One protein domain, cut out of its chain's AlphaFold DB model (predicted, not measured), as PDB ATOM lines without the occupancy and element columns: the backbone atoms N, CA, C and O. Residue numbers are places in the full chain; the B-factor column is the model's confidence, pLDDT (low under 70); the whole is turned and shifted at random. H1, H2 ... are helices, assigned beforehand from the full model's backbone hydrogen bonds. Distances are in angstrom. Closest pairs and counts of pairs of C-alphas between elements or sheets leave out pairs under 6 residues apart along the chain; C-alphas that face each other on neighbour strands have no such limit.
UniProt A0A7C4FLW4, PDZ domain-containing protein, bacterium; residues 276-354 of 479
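Overview. This is residues 276 to 354 of the 479 residues of the protein "PDZ domain-containing protein" of bacterium (UniProt A0A7C4FLW4). Two layers of helices: H1, H3 and H5 run the same way side by side, with H3 in the middle, and H2 and H4 run back the opposite way over one side of that row. The printed part has 79 residues with five named helices, H1 to H5 in chain order, and no named strand: the class is all helix. It is compact, with a radius of gyration of the C-alphas of 11.0 A, and spans 29 by 27 by 16 A.

Arrangement. H3, residues 306 to 319, touches H5, residues 340 to 353, the same way at a shallow tilt of 7 degrees; the closest C-alphas, Ser 317 and Ala 349, are 4.3 A apart. H3 also touches H1, residues 276 to 288, the same way at 12 degrees, a shallow tilt, closest at the C-alphas of Gly 286 and Ala 315, 3.9 A. H2, residues 291 to 300, forms a helical hairpin with H3; the closest C-alphas, Leu 297 and Ser 312, are 5.4 A apart. H4, residues 322 to 333, and H5 form another, closest at the C-alphas of Leu 332 and Arg 343, 4.6 A. H2 to H5 form an up and down bundle, each running against the one before. H1 and H5 are apart. Every O i to N i+4 pair is within hydrogen-bond range in H1 and H5, but 4 of 6 in H2, 9 of 10 in H3 and 6 of 8 in H4.

Along the chain. H3 is 20.2 A long, H5 20.1 A, H1 18.2 A, H4 18.1 A and H2 14.9 A. C-alpha 276 is at (-94.001, -8.221, 69.064) and C-alpha 353 at (-64.740, -6.304, 68.921).

Size, cuts and confidence. The C-alphas farthest apart, Gly 276 and Lys 354, are 32.3 A apart. The printed part has no cut and no long link. Residues 276 to 280, 305 to 307 and 335 to 336 have pLDDT under 70.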
ATOM      1  N   GLY A 276     -94.513  -7.998  67.703       47.03
ATOM      2  CA  GLY A 276     -94.001  -8.221  69.064       47.03
ATOM      3  C   GLY A 276     -93.251  -9.545  69.224       47.03
ATOM      4  O   GLY A 276     -92.148  -9.578  69.759       47.03
ATOM      5  N   ILE A 277     -93.791 -10.629  68.650       57.47
ATOM      6  CA  ILE A 277     -93.132 -11.945  68.648       57.47
ATOM      7  C   ILE A 277     -91.777 -11.874  67.936       57.47
ATOM      8  O   ILE A 277     -90.806 -12.436  68.433       57.47
ATOM      9  N   LYS A 278     -91.675 -11.172  66.797       63.06
ATOM     10  CA  LYS A 278     -90.394 -11.009  66.094       63.06
ATOM     11  C   LYS A 278     -89.366 -10.267  66.945       63.06
ATOM     12  O   LYS A 278     -88.229 -10.717  66.988       63.06
ATOM     13  N   LEU A 279     -89.755  -9.194  67.635       59.81
ATOM     14  CA  LEU A 279     -88.854  -8.460  68.533       59.81
ATOM     15  C   LEU A 279     -88.367  -9.351  69.681       59.81
ATOM     16  O   LEU A 279     -87.165  -9.478  69.880       59.81
ATOM     17  N   THR A 280     -89.276 -10.073  70.343       63.62
ATOM     18  CA  THR A 280     -88.908 -11.024  71.405       63.62
ATOM     19  C   THR A 280     -88.004 -12.146  70.892       63.62
ATOM     20  O   THR A 280     -87.080 -12.550  71.593       63.62
ATOM     21  N   ILE A 281     -88.231 -12.650  69.673       78.38
ATOM     22  CA  ILE A 281     -87.350 -13.646  69.049       78.38
ATOM     23  C   ILE A 281     -85.965 -13.049  68.793       78.38
ATOM     24  O   ILE A 281     -84.976 -13.693  69.115       78.38
ATOM     25  N   ILE A 282     -85.876 -11.841  68.235       82.50
ATOM     26  CA  ILE A 282     -84.599 -11.171  67.958       82.50
ATOM     27  C   ILE A 282     -83.805 -10.958  69.251       82.50
ATOM     28  O   ILE A 282     -82.634 -11.331  69.312       82.50
ATOM     29  N   ASP A 283     -84.456 -10.440  70.292       75.06
ATOM     30  CA  ASP A 283     -83.832 -10.222  71.596       75.06
ATOM     31  C   ASP A 283     -83.368 -11.542  72.218       75.06
ATOM     32  O   ASP A 283     -82.238 -11.643  72.698       75.06
ATOM     33  N   ALA A 284     -84.203 -12.586  72.160       80.50
ATOM     34  CA  ALA A 284     -83.840 -13.914  72.641       80.50
ATOM     35  C   ALA A 284     -82.644 -14.490  71.867       80.50
ATOM     36  O   ALA A 284     -81.733 -15.035  72.483       80.50
ATOM     37  N   LEU A 285     -82.602 -14.341  70.539       91.38
ATOM     38  CA  LEU A 285     -81.473 -14.782  69.714       91.38
ATOM     39  C   LEU A 285     -80.178 -14.044  70.083       91.38
ATOM     40  O   LEU A 285     -79.133 -14.683  70.199       91.38
ATOM     41  N   GLY A 286     -80.252 -12.731  70.324       87.25
ATOM     42  CA  GLY A 286     -79.117 -11.933  70.791       87.25
ATOM     43  C   GLY A 286     -78.612 -12.362  72.171       87.25
ATOM     44  O   GLY A 286     -77.408 -12.505  72.363       87.25
ATOM     45  N   GLN A 287     -79.521 -12.629  73.116       85.69
ATOM     46  CA  GLN A 287     -79.172 -13.106  74.463       85.69
ATOM     47  C   GLN A 287     -78.598 -14.526  74.463       85.69
ATOM     48  O   GLN A 287     -77.699 -14.823  75.247       85.69
ATOM     49  N   ILE A 288     -79.117 -15.405  73.600       91.94
ATOM     50  CA  ILE A 288     -78.585 -16.761  73.421       91.94
ATOM     51  C   ILE A 288     -77.170 -16.695  72.832       91.94
ATOM     52  O   ILE A 288     -76.316 -17.489  73.218       91.94
ATOM     53  N   GLY A 289     -76.920 -15.762  71.906       87.69
ATOM     54  CA  GLY A 289     -75.596 -15.539  71.324       87.69
ATOM     55  C   GLY A 289     -75.121 -16.651  70.384       87.69
ATOM     56  O   GLY A 289     -73.928 -16.760  70.119       87.69
ATOM     57  N   ASP A 290     -76.025 -17.497  69.879       92.31
ATOM     58  CA  ASP A 290     -75.668 -18.590  68.968       92.31
ATOM     59  C   ASP A 290     -75.358 -18.049  67.566       92.31
ATOM     60  O   ASP A 290     -76.201 -17.399  66.943       92.31
ATOM     61  N   SER A 291     -74.172 -18.354  67.034       92.00
ATOM     62  CA  SER A 291     -73.704 -17.833  65.743       92.00
ATOM     63  C   SER A 291     -74.600 -18.202  64.554       92.00
ATOM     64  O   SER A 291     -74.623 -17.480  63.555       92.00
ATOM     65  N   ARG A 292     -75.435 -19.248  64.663       93.50
ATOM     66  CA  ARG A 292     -76.455 -19.590  63.650       93.50
ATOM     67  C   ARG A 292     -77.521 -18.504  63.486       93.50
ATOM     68  O   ARG A 292     -78.192 -18.465  62.456       93.50
ATOM     69  N   ALA A 293     -77.688 -17.627  64.476       94.38
ATOM     70  CA  ALA A 293     -78.618 -16.504  64.413       94.38
ATOM     71  C   ALA A 293     -78.067 -15.300  63.636       94.38
ATOM     72  O   ALA A 293     -78.853 -14.445  63.232       94.38
ATOM     73  N   ILE A 294     -76.755 -15.239  63.375       93.31
ATOM     74  CA  ILE A 294     -76.113 -14.076  62.745       93.31
ATOM     75  C   ILE A 294     -76.703 -13.786  61.368       93.31
ATOM     76  O   ILE A 294     -77.136 -12.670  61.117       93.31
ATOM     77  N   GLU A 295     -76.747 -14.771  60.472       93.56
ATOM     78  CA  GLU A 295     -77.226 -14.555  59.104       93.56
ATOM     79  C   GLU A 295     -78.721 -14.146  59.063       93.56
ATOM     80  O   GLU A 295     -79.056 -13.182  58.367       93.56
ATOM     81  N   PRO A 296     -79.635 -14.783  59.831       93.88
ATOM     82  CA  PRO A 296     -80.991 -14.269  60.014       93.88
ATOM     83  C   PRO A 296     -81.052 -12.832  60.537       93.88
ATOM     84  O   PRO A 296     -81.816 -12.040  59.994       93.88
ATOM     85  N   LEU A 297     -80.264 -12.487  61.559       93.62
ATOM     86  CA  LEU A 297     -80.254 -11.148  62.147       93.62
ATOM     87  C   LEU A 297     -79.708 -10.106  61.161       93.62
ATOM     88  O   LEU A 297     -80.326  -9.063  60.967       93.62
ATOM     89  N   VAL A 298     -78.630 -10.408  60.437       91.44
ATOM     90  CA  VAL A 298     -78.094  -9.527  59.387       91.44
ATOM     91  C   VAL A 298     -79.164  -9.213  58.339       91.44
ATOM     92  O   VAL A 298     -79.355  -8.053  58.004       91.44
ATOM     93  N   ARG A 299     -79.959 -10.197  57.895       90.81
ATOM     94  CA  ARG A 299     -81.094  -9.922  56.989       90.81
ATOM     95  C   ARG A 299     -82.155  -9.002  57.594       90.81
ATOM     96  O   ARG A 299     -82.826  -8.285  56.861       90.81
ATOM     97  N   LEU A 300     -82.350  -9.042  58.910       90.19
ATOM     98  CA  LEU A 300     -83.321  -8.188  59.598       90.19
ATOM     99  C   LEU A 300     -82.844  -6.738  59.741       90.19
ATOM    100  O   LEU A 300     -83.680  -5.867  59.979       90.19
ATOM    101  N   LEU A 301     -81.553  -6.461  59.530       87.12
ATOM    102  CA  LEU A 301     -81.061  -5.092  59.367       87.12
ATOM    103  C   LEU A 301     -81.573  -4.439  58.074       87.12
ATOM    104  O   LEU A 301     -81.653  -3.228  58.015       87.12
ATOM    105  N   GLU A 302     -82.032  -5.212  57.091       86.81
ATOM    106  CA  GLU A 302     -82.648  -4.694  55.854       86.81
ATOM    107  C   GLU A 302     -84.178  -4.548  55.967       86.81
ATOM    108  O   GLU A 302     -84.898  -4.362  54.984       86.81
ATOM    109  N   SER A 303     -84.730  -4.698  57.173       82.81
ATOM    110  CA  SER A 303     -86.173  -4.627  57.387       82.81
ATOM    111  C   SER A 303     -86.718  -3.218  57.130       82.81
ATOM    112  O   SER A 303     -86.208  -2.226  57.652       82.81
ATOM    113  N   ASN A 304     -87.859  -3.130  56.440       75.50
ATOM    114  CA  ASN A 304     -88.626  -1.880  56.329       75.50
ATOM    115  C   ASN A 304     -89.106  -1.366  57.701       75.50
ATOM    116  O   ASN A 304     -89.344  -0.171  57.873       75.50
ATOM    117  N   ASP A 305     -89.231  -2.257  58.688       65.50
ATOM    118  CA  ASP A 305     -89.565  -1.900  60.063       65.50
ATOM    119  C   ASP A 305     -88.306  -1.503  60.846       65.50
ATOM    120  O   ASP A 305     -87.441  -2.340  61.124       65.50
ATOM    121  N   ARG A 306     -88.240  -0.227  61.243       65.94
ATOM    122  CA  ARG A 306     -87.132   0.341  62.021       65.94
ATOM    123  C   ARG A 306     -86.900  -0.364  63.361       65.94
ATOM    124  O   ARG A 306     -85.762  -0.427  63.809       65.94
ATOM    125  N   TRP A 307     -87.941  -0.903  63.998       61.97
ATOM    126  CA  TRP A 307     -87.822  -1.589  65.288       61.97
ATOM    127  C   TRP A 307     -87.134  -2.930  65.135       61.97
ATOM    128  O   TRP A 307     -86.261  -3.272  65.924       61.97
ATOM    129  N   ILE A 308     -87.472  -3.646  64.065       77.19
ATOM    130  CA  ILE A 308     -86.802  -4.888  63.690       77.19
ATOM    131  C   ILE A 308     -85.329  -4.621  63.364       77.19
ATOM    132  O   ILE A 308     -84.473  -5.367  63.837       77.19
ATOM    133  N   ARG A 309     -85.015  -3.531  62.643       81.81
ATOM    134  CA  ARG A 309     -83.618  -3.135  62.394       81.81
ATOM    135  C   ARG A 309     -82.869  -2.837  63.693       81.81
ATOM    136  O   ARG A 309     -81.794  -3.384  63.912       81.81
ATOM    137  N   ARG A 310     -83.450  -2.023  64.584       77.81
ATOM    138  CA  ARG A 310     -82.870  -1.674  65.897       77.81
ATOM    139  C   ARG A 310     -82.629  -2.898  66.772       77.81
ATOM    140  O   ARG A 310     -81.520  -3.074  67.269       77.81
ATOM    141  N   ALA A 311     -83.649  -3.737  66.942       76.88
ATOM    142  CA  ALA A 311     -83.553  -4.957  67.731       76.88
ATOM    143  C   ALA A 311     -82.473  -5.875  67.155       76.88
ATOM    144  O   ALA A 311     -81.645  -6.393  67.897       76.88
ATOM    145  N   SER A 312     -82.416  -6.010  65.825       88.00
ATOM    146  CA  SER A 312     -81.404  -6.841  65.181       88.00
ATOM    147  C   SER A 312     -79.989  -6.289  65.374       88.00
ATOM    148  O   SER A 312     -79.079  -7.032  65.734       88.00
ATOM    149  N   ALA A 313     -79.798  -4.975  65.226       87.12
ATOM    150  CA  ALA A 313     -78.509  -4.326  65.454       87.12
ATOM    151  C   ALA A 313     -78.045  -4.466  66.914       87.12
ATOM    152  O   ALA A 313     -76.870  -4.735  67.170       87.12
ATOM    153  N   SER A 314     -78.973  -4.336  67.867       83.44
ATOM    154  CA  SER A 314     -78.724  -4.562  69.294       83.44
ATOM    155  C   SER A 314     -78.338  -6.018  69.574       83.44
ATOM    156  O   SER A 314     -77.313  -6.275  70.208       83.44
ATOM    157  N   ALA A 315     -79.101  -6.976  69.034       88.75
ATOM    158  CA  ALA A 315     -78.828  -8.401  69.168       88.75
ATOM    159  C   ALA A 315     -77.438  -8.750  68.621       88.75
ATOM    160  O   ALA A 315     -76.631  -9.326  69.346       88.75
ATOM    161  N   LEU A 316     -77.115  -8.315  67.399       90.44
ATOM    162  CA  LEU A 316     -75.803  -8.520  66.777       90.44
ATOM    163  C   LEU A 316     -74.665  -7.892  67.600       90.44
ATOM    164  O   LEU A 316     -73.624  -8.523  67.775       90.44
ATOM    165  N   SER A 317     -74.870  -6.704  68.182       85.06
ATOM    166  CA  SER A 317     -73.896  -6.053  69.080       85.06
ATOM    167  C   SER A 317     -73.562  -6.881  70.327       85.06
ATOM    168  O   SER A 317     -72.473  -6.742  70.893       85.06
ATOM    169  N   GLY A 318     -74.471  -7.762  70.755       84.88
ATOM    170  CA  GLY A 318     -74.255  -8.697  71.857       84.88
ATOM    171  C   GLY A 318     -73.429  -9.938  71.498       84.88
ATOM    172  O   GLY A 318     -72.878 -10.562  72.400       84.88
ATOM    173  N   MET A 319     -73.303 -10.291  70.213       85.44
ATOM    174  CA  MET A 319     -72.808 -11.615  69.797       85.44
ATOM    175  C   MET A 319     -71.279 -11.725  69.694       85.44
ATOM    176  O   MET A 319     -70.760 -12.829  69.749       85.44
ATOM    177  N   ASN A 320     -70.541 -10.612  69.586       82.19
ATOM    178  CA  ASN A 320     -69.065 -10.577  69.541       82.19
ATOM    179  C   ASN A 320     -68.414 -11.556  68.525       82.19
ATOM    180  O   ASN A 320     -67.362 -12.136  68.792       82.19
ATOM    181  N   GLU A 321     -69.030 -11.729  67.354       87.69
ATOM    182  CA  GLU A 321     -68.636 -12.714  66.334       87.69
ATOM    183  C   GLU A 321     -68.049 -12.035  65.084       87.69
ATOM    184  O   GLU A 321     -68.736 -11.212  64.484       87.69
ATOM    185  N   PRO A 322     -66.820 -12.357  64.626       88.62
ATOM    186  CA  PRO A 322     -66.147 -11.654  63.522       88.62
ATOM    187  C   PRO A 322     -66.957 -11.514  62.227       88.62
ATOM    188  O   PRO A 322     -66.826 -10.516  61.521       88.62
ATOM    189  N   SER A 323     -67.833 -12.474  61.919       89.19
ATOM    190  CA  SER A 323     -68.670 -12.438  60.714       89.19
ATOM    191  C   SER A 323     -69.655 -11.262  60.669       89.19
ATOM    192  O   SER A 323     -70.177 -10.961  59.599       89.19
ATOM    193  N   ILE A 324     -69.912 -10.586  61.797       91.12
ATOM    194  CA  ILE A 324     -70.815  -9.426  61.856       91.12
ATOM    195  C   ILE A 324     -70.132  -8.114  61.457       91.12
ATOM    196  O   ILE A 324     -70.826  -7.136  61.193       91.12
ATOM    197  N   ILE A 325     -68.795  -8.070  61.392       92.06
ATOM    198  CA  ILE A 325     -68.048  -6.819  61.187       92.06
ATOM    199  C   ILE A 325     -68.460  -6.150  59.875       92.06
ATOM    200  O   ILE A 325     -68.871  -4.995  59.883       92.06
ATOM    201  N   GLN A 326     -68.405  -6.878  58.756       92.00
ATOM    202  CA  GLN A 326     -68.700  -6.318  57.434       92.00
ATOM    203  C   GLN A 326     -70.155  -5.815  57.304       92.00
ATOM    204  O   GLN A 326     -70.331  -4.671  56.880       92.00
ATOM    205  N   PRO A 327     -71.191  -6.570  57.733       90.19
ATOM    206  CA  PRO A 327     -72.557  -6.045  57.811       90.19
ATOM    207  C   PRO A 327     -72.687  -4.761  58.638       90.19
ATOM    208  O   PRO A 327     -73.304  -3.794  58.196       90.19
ATOM    209  N   LEU A 328     -72.075  -4.712  59.826       91.12
ATOM    210  CA  LEU A 328     -72.169  -3.543  60.703       91.12
ATOM    211  C   LEU A 328     -71.431  -2.324  60.142       91.12
ATOM    212  O   LEU A 328     -71.901  -1.202  60.313       91.12
ATOM    213  N   LEU A 329     -70.308  -2.526  59.448       92.44
ATOM    214  CA  LEU A 329     -69.622  -1.457  58.722       92.44
ATOM    215  C   LEU A 329     -70.492  -0.877  57.604       92.44
ATOM    216  O   LEU A 329     -70.501   0.342  57.432       92.44
ATOM    217  N   GLY A 330     -71.243  -1.732  56.901       88.56
ATOM    218  CA  GLY A 330     -72.248  -1.318  55.924       88.56
ATOM    219  C   GLY A 330     -73.249  -0.346  56.540       88.56
ATOM    220  O   GLY A 330     -73.270   0.820  56.160       88.56
ATOM    221  N   HIS A 331     -73.985  -0.778  57.566       88.31
ATOM    222  CA  HIS A 331     -75.026   0.051  58.190       88.31
ATOM    223  C   HIS A 331     -74.496   1.266  58.962       88.31
ATOM    224  O   HIS A 331     -75.209   2.257  59.094       88.31
ATOM    225  N   LEU A 332     -73.258   1.234  59.466       89.81
ATOM    226  CA  LEU A 332     -72.637   2.409  60.083       89.81
ATOM    227  C   LEU A 332     -72.461   3.554  59.075       89.81
ATOM    228  O   LEU A 332     -72.638   4.716  59.435       89.81
ATOM    229  N   LEU A 333     -72.074   3.227  57.838       85.62
ATOM    230  CA  LEU A 333     -71.738   4.202  56.797       85.62
ATOM    231  C   LEU A 333     -72.851   4.422  55.772       85.62
ATOM    232  O   LEU A 333     -72.716   5.273  54.889       85.62
ATOM    233  N   GLU A 334     -73.926   3.648  55.843       77.94
ATOM    234  CA  GLU A 334     -74.973   3.684  54.840       77.94
ATOM    235  C   GLU A 334     -75.744   5.005  54.894       77.94
ATOM    236  O   GLU A 334     -76.460   5.304  55.850       77.94
ATOM    237  N   ALA A 335     -75.651   5.787  53.815       61.41
ATOM    238  CA  ALA A 335     -76.388   7.044  53.673       61.41
ATOM    239  C   ALA A 335     -77.918   6.852  53.741       61.41
ATOM    240  O   ALA A 335     -78.643   7.792  54.068       61.41
ATOM    241  N   ASN A 336     -78.390   5.639  53.439       62.09
ATOM    242  CA  ASN A 336     -79.792   5.239  53.461       62.09
ATOM    243  C   ASN A 336     -80.228   4.561  54.767       62.09
ATOM    244  O   ASN A 336     -81.388   4.172  54.832       62.09
ATOM    245  N   GLU A 337     -79.377   4.420  55.792       80.31
ATOM    246  CA  GLU A 337     -79.854   4.035  57.126       80.31
ATOM    247  C   GLU A 337     -80.260   5.308  57.889       80.31
ATOM    248  O   GLU A 337     -79.404   5.967  58.493       80.31
ATOM    249  N   PRO A 338     -81.550   5.711  57.872       73.75
ATOM    250  CA  PRO A 338     -81.985   6.944  58.514       73.75
ATOM    251  C   PRO A 338     -81.936   6.845  60.038       73.75
ATOM    252  O   PRO A 338     -81.924   7.882  60.703       73.75
ATOM    253  N   ASP A 339     -81.945   5.637  60.609       77.25
ATOM    254  CA  ASP A 339     -82.113   5.459  62.041       77.25
ATOM    255  C   ASP A 339     -80.775   5.565  62.793       77.25
ATOM    256  O   ASP A 339     -79.938   4.658  62.715       77.25
ATOM    257  N   PRO A 340     -80.558   6.638  63.578       78.94
ATOM    258  CA  PRO A 340     -79.311   6.806  64.310       78.94
ATOM    259  C   PRO A 340     -79.070   5.703  65.347       78.94
ATOM    260  O   PRO A 340     -77.914   5.446  65.662       78.94
ATOM    261  N   GLU A 341     -80.104   5.017  65.852       78.00
ATOM    262  CA  GLU A 341     -79.920   3.932  66.828       78.00
ATOM    263  C   GLU A 341     -79.327   2.664  66.201       78.00
ATOM    264  O   GLU A 341     -78.575   1.945  66.865       78.00
ATOM    265  N   VAL A 342     -79.603   2.407  64.918       85.19
ATOM    266  CA  VAL A 342     -78.987   1.293  64.180       85.19
ATOM    267  C   VAL A 342     -77.495   1.573  63.994       85.19
ATOM    268  O   VAL A 342     -76.660   0.759  64.390       85.19
ATOM    269  N   ARG A 343     -77.148   2.775  63.510       92.00
ATOM    270  CA  ARG A 343     -75.748   3.211  63.343       92.00
ATOM    271  C   ARG A 343     -74.997   3.245  64.678       92.00
ATOM    272  O   ARG A 343     -73.844   2.823  64.763       92.00
ATOM    273  N   ARG A 344     -75.671   3.681  65.747       86.06
ATOM    274  CA  ARG A 344     -75.140   3.689  67.117       86.06
ATOM    275  C   ARG A 344     -74.811   2.274  67.601       86.06
ATOM    276  O   ARG A 344     -73.721   2.053  68.125       86.06
ATOM    277  N   SER A 345     -75.724   1.326  67.398       85.94
ATOM    278  CA  SER A 345     -75.538  -0.080  67.785       85.94
ATOM    279  C   SER A 345     -74.394  -0.736  67.008       85.94
ATOM    280  O   SER A 345     -73.599  -1.472  67.595       85.94
ATOM    281  N   ALA A 346     -74.251  -0.409  65.718       91.38
ATOM    282  CA  ALA A 346     -73.119  -0.841  64.901       91.38
ATOM    283  C   ALA A 346     -71.783  -0.315  65.452       91.38
ATOM    284  O   ALA A 346     -70.861  -1.099  65.680       91.38
ATOM    285  N   ALA A 347     -71.683   0.985  65.756       92.75
ATOM    286  CA  ALA A 347     -70.482   1.562  66.367       92.75
ATOM    287  C   ALA A 347     -70.151   0.928  67.734       92.75
ATOM    288  O   ALA A 347     -68.986   0.655  68.028       92.75
ATOM    289  N   GLU A 348     -71.164   0.640  68.559       90.19
ATOM    290  CA  GLU A 348     -70.989  -0.020  69.857       90.19
ATOM    291  C   GLU A 348     -70.424  -1.443  69.722       90.19
ATOM    292  O   GLU A 348     -69.491  -1.817  70.438       90.19
ATOM    293  N   ALA A 349     -70.949  -2.230  68.783       90.62
ATOM    294  CA  ALA A 349     -70.458  -3.574  68.499       90.62
ATOM    295  C   ALA A 349     -68.987  -3.550  68.052       90.62
ATOM    296  O   ALA A 349     -68.147  -4.284  68.581       90.62
ATOM    297  N   LEU A 350     -68.651  -2.637  67.136       94.19
ATOM    298  CA  LEU A 350     -67.285  -2.446  66.647       94.19
ATOM    299  C   LEU A 350     -66.339  -2.005  67.778       94.19
ATOM    300  O   LEU A 350     -65.191  -2.441  67.814       94.19
ATOM    301  N   ALA A 351     -66.816  -1.228  68.757       93.12
ATOM    302  CA  ALA A 351     -66.035  -0.868  69.944       93.12
ATOM    303  C   ALA A 351     -65.704  -2.072  70.843       93.12
ATOM    304  O   ALA A 351     -64.639  -2.107  71.473       93.12
ATOM    305  N   LYS A 352     -66.619  -3.048  70.943       90.75
ATOM    306  CA  LYS A 352     -66.418  -4.284  71.718       90.75
ATOM    307  C   LYS A 352     -65.399  -5.193  71.036       90.75
ATOM    308  O   LYS A 352     -64.463  -5.642  71.696       90.75
ATOM    309  N   MET A 353     -65.551  -5.385  69.727       92.50
ATOM    310  CA  MET A 353     -64.740  -6.304  68.921       92.50
ATOM    311  C   MET A 353     -63.368  -5.742  68.536       92.50
ATOM    312  O   MET A 353     -62.417  -6.499  68.366       92.50
ATOM    313  N   LYS A 354     -63.261  -4.412  68.412       95.12
ATOM    314  CA  LYS A 354     -62.047  -3.671  68.042       95.12
ATOM    315  C   LYS A 354     -61.388  -4.114  66.721       95.12
ATOM    316  O   LYS A 354     -60.166  -4.285  66.687       95.12
TER     317      LYS A 354